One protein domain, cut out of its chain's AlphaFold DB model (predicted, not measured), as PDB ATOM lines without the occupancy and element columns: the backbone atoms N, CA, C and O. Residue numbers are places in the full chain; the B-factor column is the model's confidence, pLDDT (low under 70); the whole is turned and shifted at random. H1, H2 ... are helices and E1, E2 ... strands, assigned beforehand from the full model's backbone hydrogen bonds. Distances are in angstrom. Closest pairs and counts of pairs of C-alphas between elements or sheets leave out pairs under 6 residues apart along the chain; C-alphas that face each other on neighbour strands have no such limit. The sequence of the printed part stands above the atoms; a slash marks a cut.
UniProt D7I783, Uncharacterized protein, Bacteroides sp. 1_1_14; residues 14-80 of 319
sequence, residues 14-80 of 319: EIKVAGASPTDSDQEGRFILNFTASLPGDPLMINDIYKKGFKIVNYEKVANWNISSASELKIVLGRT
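This is residues 14 to 80 of the 319 residues of an uncharacterized protein of Bacteroides sp. 1_1_14 (UniProt D7I783). This elongated domain has little regular structure: two small two-strand ribbons, E1 with E2 and E3 with E4, and the short helix H1 sit among long loops. The printed part has 67 residues, 20 of them in one named helix and four named strands, ordered E1 E2 E3 H1 E4; both sheets are antiparallel and the class is mixed. It is compact, with a radius of gyration of the C-alphas of 11.8 A and spans of 35 by 22 by 20 A.

E1, residues 14 to 17, begins at C-alpha 14 (18.805, 2.704, 22.733) and is 10.2 A long; E2, residues 46 to 50, is 11.2 A. E3 is residues 54 to 56, H1 59 to 63, and E4 77 to 79, ending at C-alpha 79 (33.246, -2.227, 23.156).

E1 and E2 form an antiparallel hairpin at 175 degrees, with N 14 and O 50 within hydrogen-bond range at 2.8 A. The closest C-alphas of E2 and H1, Ile 46 and Ala 63, are 7.0 A apart. E3 and E4 are antiparallel at 144 degrees, with N 55 and O 78 within range at 2.9 A. In H1 the O i to N i+4 pair is within range. E1 and E3 are apart.

The C-alphas farthest apart, Ala 37 and Thr 80, are 35.7 A apart. The printed part has no cut; links E1 to E2 and H1 to E4 are long. No printed residue is under 70 in pLDDT.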
ATOM      1  N   GLU A  14      20.247   2.799  22.510       96.31
ATOM      2  CA  GLU A  14      18.805   2.704  22.733       96.31
ATOM      3  C   GLU A  14      18.541   2.210  24.159       96.31
ATOM      4  O   GLU A  14      19.253   1.326  24.647       96.31
ATOM      5  N   ILE A  15      17.503   2.727  24.818       94.69
ATOM      6  CA  ILE A  15      17.004   2.200  26.092       94.69
ATOM      7  C   ILE A  15      15.490   1.987  26.046       94.69
ATOM      8  O   ILE A  15      14.724   2.825  25.565       94.69
ATOM      9  N   LYS A  16      15.052   0.851  26.590       93.25
ATOM     10  CA  LYS A  16      13.645   0.493  26.775       93.25
ATOM     11  C   LYS A  16      13.405   0.220  28.249       93.25
ATOM     12  O   LYS A  16      14.027  -0.668  28.827       93.25
ATOM     13  N   VAL A  17      12.473   0.954  28.843       90.31
ATOM     14  CA  VAL A  17      12.112   0.853  30.262       90.31
ATOM     15  C   VAL A  17      10.598   0.721  30.371       90.31
ATOM     16  O   VAL A  17       9.866   1.354  29.610       90.31
ATOM     17  N   ALA A  18      10.105  -0.105  31.290       86.31
ATOM     18  CA  ALA A  18       8.675  -0.186  31.553       86.31
ATOM     19  C   ALA A  18       8.149   1.155  32.099       86.31
ATOM     20  O   ALA A  18       8.768   1.769  32.965       86.31
ATOM     21  N   GLY A  19       7.003   1.615  31.591       84.19
ATOM     22  CA  GLY A  19       6.375   2.863  32.042       84.19
ATOM     23  C   GLY A  19       6.965   4.155  31.457       84.19
ATOM     24  O   GLY A  19       6.493   5.231  31.816       84.19
ATOM     25  N   ALA A  20       7.935   4.065  30.539       89.31
ATOM     26  CA  ALA A  20       8.467   5.198  29.782       89.31
ATOM     27  C   ALA A  20       8.533   4.880  28.278       89.31
ATOM     28  O   ALA A  20       8.591   3.720  27.869       89.31
ATOM     29  N   SER A  21       8.522   5.918  27.439       89.81
ATOM     30  CA  SER A  21       8.741   5.740  25.998       89.81
ATOM     31  C   SER A  21      10.201   5.355  25.723       89.81
ATOM     32  O   SER A  21      11.089   5.925  26.364       89.81
ATOM     33  N   PRO A  22      10.474   4.429  24.781       90.75
ATOM     34  CA  PRO A  22      11.832   4.157  24.322       90.75
ATOM     35  C   PRO A  22      12.521   5.434  23.846       90.75
ATOM     36  O   PRO A  22      11.882   6.297  23.242       90.75
ATOM     37  N   THR A  23      13.815   5.549  24.117       94.38
ATOM     38  CA  THR A  23      14.602   6.726  23.744       94.38
ATOM     39  C   THR A  23      16.049   6.342  23.471       94.38
ATOM     40  O   THR A  23      16.515   5.288  23.912       94.38
ATOM     41  N   ASP A  24      16.752   7.226  22.775       95.81
ATOM     42  CA  ASP A  24      18.158   7.065  22.436       95.81
ATOM     43  C   ASP A  24      18.998   8.078  23.206       95.81
ATOM     44  O   ASP A  24      18.545   9.183  23.517       95.81
ATOM     45  N   SER A  25      20.247   7.720  23.493       96.75
ATOM     46  CA  SER A  25      21.171   8.658  24.112       96.75
ATOM     47  C   SER A  25      21.545   9.799  23.163       96.75
ATOM     48  O   SER A  25      21.824   9.582  21.978       96.75
ATOM     49  N   ASP A  26      21.595  11.020  23.697       95.38
ATOM     50  CA  ASP A  26      22.014  12.218  22.963       95.38
ATOM     51  C   ASP A  26      23.531  12.220  22.651       95.38
ATOM     52  O   ASP A  26      24.254  11.261  22.931       95.38
ATOM     53  N   GLN A  27      24.040  13.304  22.053       94.56
ATOM     54  CA  GLN A  27      25.475  13.446  21.742       94.56
ATOM     55  C   GLN A  27      26.370  13.435  22.994       94.56
ATOM     56  O   GLN A  27      27.523  13.013  22.923       94.56
ATOM     57  N   GLU A  28      25.815  13.810  24.146       94.19
ATOM     58  CA  GLU A  28      26.473  13.774  25.453       94.19
ATOM     59  C   GLU A  28      26.258  12.426  26.168       94.19
ATOM     60  O   GLU A  28      26.682  12.230  27.307       94.19
ATOM     61  N   GLY A  29      25.624  11.454  25.503       93.81
ATOM     62  CA  GLY A  29      25.376  10.119  26.031       93.81
ATOM     63  C   GLY A  29      24.322  10.065  27.138       93.81
ATOM     64  O   GLY A  29      24.340   9.114  27.923       93.81
ATOM     65  N   ARG A  30      23.431  11.060  27.224       94.75
ATOM     66  CA  ARG A  30      22.357  11.136  28.222       94.75
ATOM     67  C   ARG A  30      21.036  10.615  27.681       94.75
ATOM     68  O   ARG A  30      20.705  10.816  26.518       94.75
ATOM     69  N   PHE A  31      20.266  10.008  28.575       92.69
ATOM     70  CA  PHE A  31      18.887   9.600  28.343       92.69
ATOM     71  C   PHE A  31      17.949  10.503  29.139       92.69
ATOM     72  O   PHE A  31      18.246  10.835  30.286       92.69
ATOM     73  N   ILE A  32      16.798  10.850  28.564       89.88
ATOM     74  CA  ILE A  32      15.708  11.510  29.288       89.88
ATOM     75  C   ILE A  32      14.500  10.584  29.237       89.88
ATOM     76  O   ILE A  32      13.954  10.324  28.166       89.88
ATOM     77  N   LEU A  33      14.104  10.077  30.403       88.94
ATOM     78  CA  LEU A  33      12.956   9.195  30.569       88.94
ATOM     79  C   LEU A  33      11.872   9.928  31.354       88.94
ATOM     80  O   LEU A  33      12.125  10.431  32.446       88.94
ATOM     81  N   ASN A  34      10.661   9.955  30.802       87.75
ATOM     82  CA  ASN A  34       9.497  10.555  31.445       87.75
ATOM     83  C   ASN A  34       8.566   9.447  31.936       87.75
ATOM     84  O   ASN A  34       8.017   8.701  31.123       87.75
ATOM     85  N   PHE A  35       8.378   9.367  33.253       85.00
ATOM     86  CA  PHE A  35       7.467   8.424  33.896       85.00
ATOM     87  C   PHE A  35       6.195   9.154  34.319       85.00
ATOM     88  O   PHE A  35       6.254  10.132  35.061       85.00
ATOM     89  N   THR A  36       5.033   8.692  33.856       82.38
ATOM     90  CA  THR A  36       3.742   9.323  34.189       82.38
ATOM     91  C   THR A  36       3.116   8.787  35.474       82.38
ATOM     92  O   THR A  36       2.242   9.440  36.033       82.38
ATOM     93  N   ALA A  37       3.524   7.595  35.921       81.44
ATOM     94  CA  ALA A  37       2.898   6.876  37.035       81.44
ATOM     95  C   ALA A  37       3.897   6.335  38.076       81.44
ATOM     96  O   ALA A  37       3.483   5.605  38.971       81.44
ATOM     97  N   SER A  38       5.186   6.670  37.963       81.38
ATOM     98  CA  SER A  38       6.234   6.207  38.885       81.38
ATOM     99  C   SER A  38       6.724   7.343  39.778       81.38
ATOM    100  O   SER A  38       6.774   8.499  39.352       81.38
ATOM    101  N   LEU A  39       7.105   7.009  41.005       79.69
ATOM    102  CA  LEU A  39       7.604   7.930  42.020       79.69
ATOM    103  C   LEU A  39       9.085   7.658  42.333       79.69
ATOM    104  O   LEU A  39       9.578   6.548  42.116       79.69
ATOM    105  N   PRO A  40       9.822   8.650  42.871       82.00
ATOM    106  CA  PRO A  40      11.137   8.396  43.445       82.00
ATOM    107  C   PRO A  40      11.069   7.279  44.496       82.00
ATOM    108  O   PRO A  40      10.228   7.318  45.391       82.00
ATOM    109  N   GLY A  41      11.964   6.299  44.389       78.25
ATOM    110  CA  GLY A  41      11.985   5.082  45.200       78.25
ATOM    111  C   GLY A  41      11.486   3.834  44.467       78.25
ATOM    112  O   GLY A  41      11.891   2.735  44.846       78.25
ATOM    113  N   ASP A  42      10.698   3.982  43.397       78.94
ATOM    114  CA  ASP A  42      10.214   2.844  42.613       78.94
ATOM    115  C   ASP A  42      11.363   2.158  41.847       78.94
ATOM    116  O   ASP A  42      12.252   2.847  41.331       78.94
ATOM    117  N   PRO A  43      11.358   0.819  41.704       82.88
ATOM    118  CA  PRO A  43      12.362   0.118  40.910       82.88
ATOM    119  C   PRO A  43      12.321   0.516  39.428       82.88
ATOM    120  O   PRO A  43      11.260   0.533  38.798       82.88
ATOM    121  N   LEU A  44      13.489   0.781  38.842       85.75
ATOM    122  CA  LEU A  44      13.626   1.075  37.420       85.75
ATOM    123  C   LEU A  44      13.670  -0.232  36.613       85.75
ATOM    124  O   LEU A  44      14.713  -0.867  36.472       85.75
ATOM    125  N   MET A  45      12.531  -0.618  36.041       86.19
ATOM    126  CA  MET A  45      12.411  -1.854  35.261       86.19
ATOM    127  C   MET A  45      12.915  -1.666  33.824       86.19
ATOM    128  O   MET A  45      12.159  -1.302  32.920       86.19
ATOM    129  N   ILE A  46      14.209  -1.900  33.609       88.06
ATOM    130  CA  ILE A  46      14.842  -1.818  32.289       88.06
ATOM    131  C   ILE A  46      14.580  -3.115  31.517       88.06
ATOM    132  O   ILE A  46      14.996  -4.192  31.934       88.06
ATOM    133  N   ASN A  47      13.916  -2.998  30.369       86.94
ATOM    134  CA  ASN A  47      13.637  -4.124  29.480       86.94
ATOM    135  C   ASN A  47      14.835  -4.440  28.580       86.94
ATOM    136  O   ASN A  47      15.126  -5.607  28.337       86.94
ATOM    137  N   ASP A  48      15.495  -3.407  28.048       89.81
ATOM    138  CA  ASP A  48      16.625  -3.563  27.131       89.81
ATOM    139  C   ASP A  48      17.473  -2.284  27.064       89.81
ATOM    140  O   ASP A  48      16.941  -1.174  27.146       89.81
ATOM    141  N   ILE A  49      18.785  -2.438  26.875       92.94
ATOM    142  CA  ILE A  49      19.708  -1.359  26.502       92.94
ATOM    143  C   ILE A  49      20.596  -1.898  25.386       92.94
ATOM    144  O   ILE A  49      21.341  -2.862  25.585       92.94
ATOM    145  N   TYR A  50      20.572  -1.239  24.232       94.50
ATOM    146  CA  TYR A  50      21.237  -1.741  23.040       94.50
ATOM    147  C   TYR A  50      22.108  -0.689  22.355       94.50
ATOM    148  O   TYR A  50      21.702   0.437  22.085       94.50
ATOM    149  N   LYS A  51      23.327  -1.092  21.997       95.75
ATOM    150  CA  LYS A  51      24.180  -0.365  21.057       95.75
ATOM    151  C   LYS A  51      25.015  -1.375  20.284       95.75
ATOM    152  O   LYS A  51      25.750  -2.168  20.872       95.75
ATOM    153  N   LYS A  52      24.943  -1.331  18.952       95.69
ATOM    154  CA  LYS A  52      25.717  -2.233  18.091       95.69
ATOM    155  C   LYS A  52      27.213  -2.156  18.418       95.69
ATOM    156  O   LYS A  52      27.805  -1.082  18.361       95.69
ATOM    157  N   GLY A  53      27.812  -3.309  18.711       95.69
ATOM    158  CA  GLY A  53      29.232  -3.430  19.049       95.69
ATOM    159  C   GLY A  53      29.558  -3.191  20.524       95.69
ATOM    160  O   GLY A  53      30.712  -3.341  20.904       95.69
ATOM    161  N   PHE A  54      28.579  -2.898  21.379       96.19
ATOM    162  CA  PHE A  54      28.798  -2.650  22.804       96.19
ATOM    163  C   PHE A  54      28.069  -3.668  23.682       96.19
ATOM    164  O   PHE A  54      27.093  -4.293  23.268       96.19
ATOM    165  N   LYS A  55      28.550  -3.807  24.918       93.94
ATOM    166  CA  LYS A  55      27.919  -4.568  25.997       93.94
ATOM    167  C   LYS A  55      27.856  -3.717  27.256       93.94
ATOM    168  O   LYS A  55      28.761  -2.927  27.509       93.94
ATOM    169  N   ILE A  56      26.813  -3.905  28.055       92.81
ATOM    170  CA  ILE A  56      26.705  -3.289  29.379       92.81
ATOM    171  C   ILE A  56      27.677  -4.005  30.312       92.81
ATOM    172  O   ILE A  56      27.641  -5.232  30.405       92.81
ATOM    173  N   VAL A  57      28.534  -3.250  30.995       91.62
ATOM    174  CA  VAL A  57      29.538  -3.834  31.902       91.62
ATOM    175  C   VAL A  57      29.173  -3.681  33.377       91.62
ATOM    176  O   VAL A  57      29.598  -4.487  34.193       91.62
ATOM    177  N   ASN A  58      28.304  -2.726  33.721       89.81
ATOM    178  CA  ASN A  58      27.822  -2.499  35.086       89.81
ATOM    179  C   ASN A  58      26.371  -2.975  35.300       89.81
ATOM    180  O   ASN A  58      25.590  -2.319  35.989       89.81
ATOM    181  N   TYR A  59      26.005  -4.115  34.700       86.12
ATOM    182  CA  TYR A  59      24.623  -4.614  34.672       86.12
ATOM    183  C   TYR A  59      24.002  -4.780  36.066       86.12
ATOM    184  O   TYR A  59      22.865  -4.372  36.258       86.12
ATOM    185  N   GLU A  60      24.737  -5.301  37.056       80.75
ATOM    186  CA  GLU A  60      24.208  -5.483  38.422       80.75
ATOM    187  C   GLU A  60      23.744  -4.155  39.050       80.75
ATOM    188  O   GLU A  60      22.694  -4.106  39.687       80.75
ATOM    189  N   LYS A  61      24.482  -3.057  38.832       84.31
ATOM    190  CA  LYS A  61      24.107  -1.722  39.327       84.31
ATOM    191  C   LYS A  61      22.912  -1.151  38.566       84.31
ATOM    192  O   LYS A  61      22.060  -0.502  39.160       84.31
ATOM    193  N   VAL A  62      22.863  -1.395  37.259       88.50
ATOM    194  CA  VAL A  62      21.783  -0.946  36.372       88.50
ATOM    195  C   VAL A  62      20.471  -1.679  36.680       88.50
ATOM    196  O   VAL A  62      19.426  -1.044  36.740       88.50
ATOM    197  N   ALA A  63      20.527  -2.989  36.931       81.00
ATOM    198  CA  ALA A  63      19.361  -3.834  37.180       81.00
ATOM    199  C   ALA A  63      18.707  -3.604  38.553       81.00
ATOM    200  O   ALA A  63      17.510  -3.827  38.697       81.00
ATOM    201  N   ASN A  64      19.476  -3.159  39.552       80.31
ATOM    202  CA  ASN A  64      18.992  -2.914  40.916       80.31
ATOM    203  C   ASN A  64      18.748  -1.422  41.208       80.31
ATOM    204  O   ASN A  64      18.736  -1.010  42.367       80.31
ATOM    205  N   TRP A  65      18.633  -0.590  40.171       86.00
ATOM    206  CA  TRP A  65      18.468   0.849  40.344       86.00
ATOM    207  C   TRP A  65      17.017   1.224  40.667       86.00
ATOM    208  O   TRP A  65      16.087   0.725  40.037       86.00
ATOM    209  N   ASN A  66      16.836   2.178  41.581       84.94
ATOM    210  CA  ASN A  66      15.540   2.792  41.874       84.94
ATOM    211  C   ASN A  66      15.493   4.215  41.314       84.94
ATOM    212  O   ASN A  66      16.488   4.944  41.352       84.94
ATOM    213  N   ILE A  67      14.330   4.633  40.818       83.88
ATOM    214  CA  ILE A  67      14.090   5.988  40.324       83.88
ATOM    215  C   ILE A  67      14.442   6.985  41.433       83.88
ATOM    216  O   ILE A  67      14.009   6.848  42.573       83.88
ATOM    217  N   SER A  68      15.243   7.996  41.105       79.62
ATOM    218  CA  SER A  68      15.715   8.996  42.061       79.62
ATOM    219  C   SER A  68      15.581  10.389  41.465       79.62
ATOM    220  O   SER A  68      15.841  10.593  40.283       79.62
ATOM    221  N   SER A  69      15.190  11.354  42.298       76.75
ATOM    222  CA  SER A  69      15.217  12.783  41.966       76.75
ATOM    223  C   SER A  69      16.558  13.446  42.294       76.75
ATOM    224  O   SER A  69      16.796  14.574  41.873       76.75
ATOM    225  N   ALA A  70      17.424  12.764  43.051       79.88
ATOM    226  CA  ALA A  70      18.686  13.303  43.559       79.88
ATOM    227  C   ALA A  70      19.927  12.720  42.866       79.88
ATOM    228  O   ALA A  70      21.014  13.281  42.998       79.88
ATOM    229  N   SER A  71      19.780  11.604  42.147       83.81
ATOM    230  CA  SER A  71      20.907  10.853  41.588       83.81
ATOM    231  C   SER A  71      20.613  10.346  40.184       83.81
ATOM    232  O   SER A  71      19.530   9.830  39.914       83.81
ATOM    233  N   GLU A  72      21.616  10.414  39.315       88.06
ATOM    234  CA  GLU A  72      21.544   9.908  37.945       88.06
ATOM    235  C   GLU A  72      22.049   8.460  37.851       88.06
ATOM    236  O   GLU A  72      23.063   8.092  38.455       88.06
ATOM    237  N   LEU A  73      21.372   7.633  37.045       89.69
ATOM    238  CA  LEU A  73      21.856   6.292  36.719       89.69
ATOM    239  C   LEU A  73      22.962   6.370  35.662       89.69
ATOM    240  O   LEU A  73      22.720   6.692  34.499       89.69
ATOM    241  N   LYS A  74      24.175   5.974  36.044       91.44
ATOM    242  CA  LYS A  74      25.292   5.809  35.111       91.44
ATOM    243  C   LYS A  74      25.266   4.426  34.459       91.44
ATOM    244  O   LYS A  74      25.448   3.416  35.135       91.44
ATOM    245  N   ILE A  75      25.122   4.386  33.134       93.31
ATOM    246  CA  ILE A  75      25.264   3.169  32.318       93.31
ATOM    247  C   ILE A  75      26.648   3.171  31.658       93.31
ATOM    248  O   ILE A  75      27.024   4.132  30.971       93.31
ATOM    249  N   VAL A  76      27.406   2.091  31.853       94.62
ATOM    250  CA  VAL A  76      28.743   1.909  31.275       94.62
ATOM    251  C   VAL A  76      28.680   0.834  30.195       94.62
ATOM    252  O   VAL A  76      28.257  -0.298  30.437       94.62
ATOM    253  N   LEU A  77      29.107   1.207  28.990       95.62
ATOM    254  CA  LEU A  77      29.123   0.361  27.806       95.62
ATOM    255  C   LEU A  77      30.569   0.081  27.395       95.62
ATOM    256  O   LEU A  77      31.324   1.003  27.103       95.62
ATOM    257  N   GLY A  78      30.966  -1.184  27.328       95.56
ATOM    258  CA  GLY A  78      32.267  -1.587  26.800       95.56
ATOM    259  C   GLY A  78      32.158  -2.069  25.359       95.56
ATOM    260  O   GLY A  78      31.225  -2.794  25.007       95.56
ATOM    261  N   ARG A  79      33.118  -1.683  24.514       95.88
ATOM    262  CA  ARG A  79      33.246  -2.227  23.156       95.88
ATOM    263  C   ARG A  79      33.488  -3.728  23.215       95.88
ATOM    264  O   ARG A  79      34.375  -4.194  23.929       95.88
ATOM    265  N   THR A  80      32.736  -4.476  22.421       95.50
ATOM    266  CA  THR A  80      32.809  -5.938  22.391       95.50
ATOM    267  C   THR A  80      34.195  -6.399  21.953       95.50
ATOM    268  O   THR A  80      34.737  -7.322  22.559       95.50
TER     269      THR A  80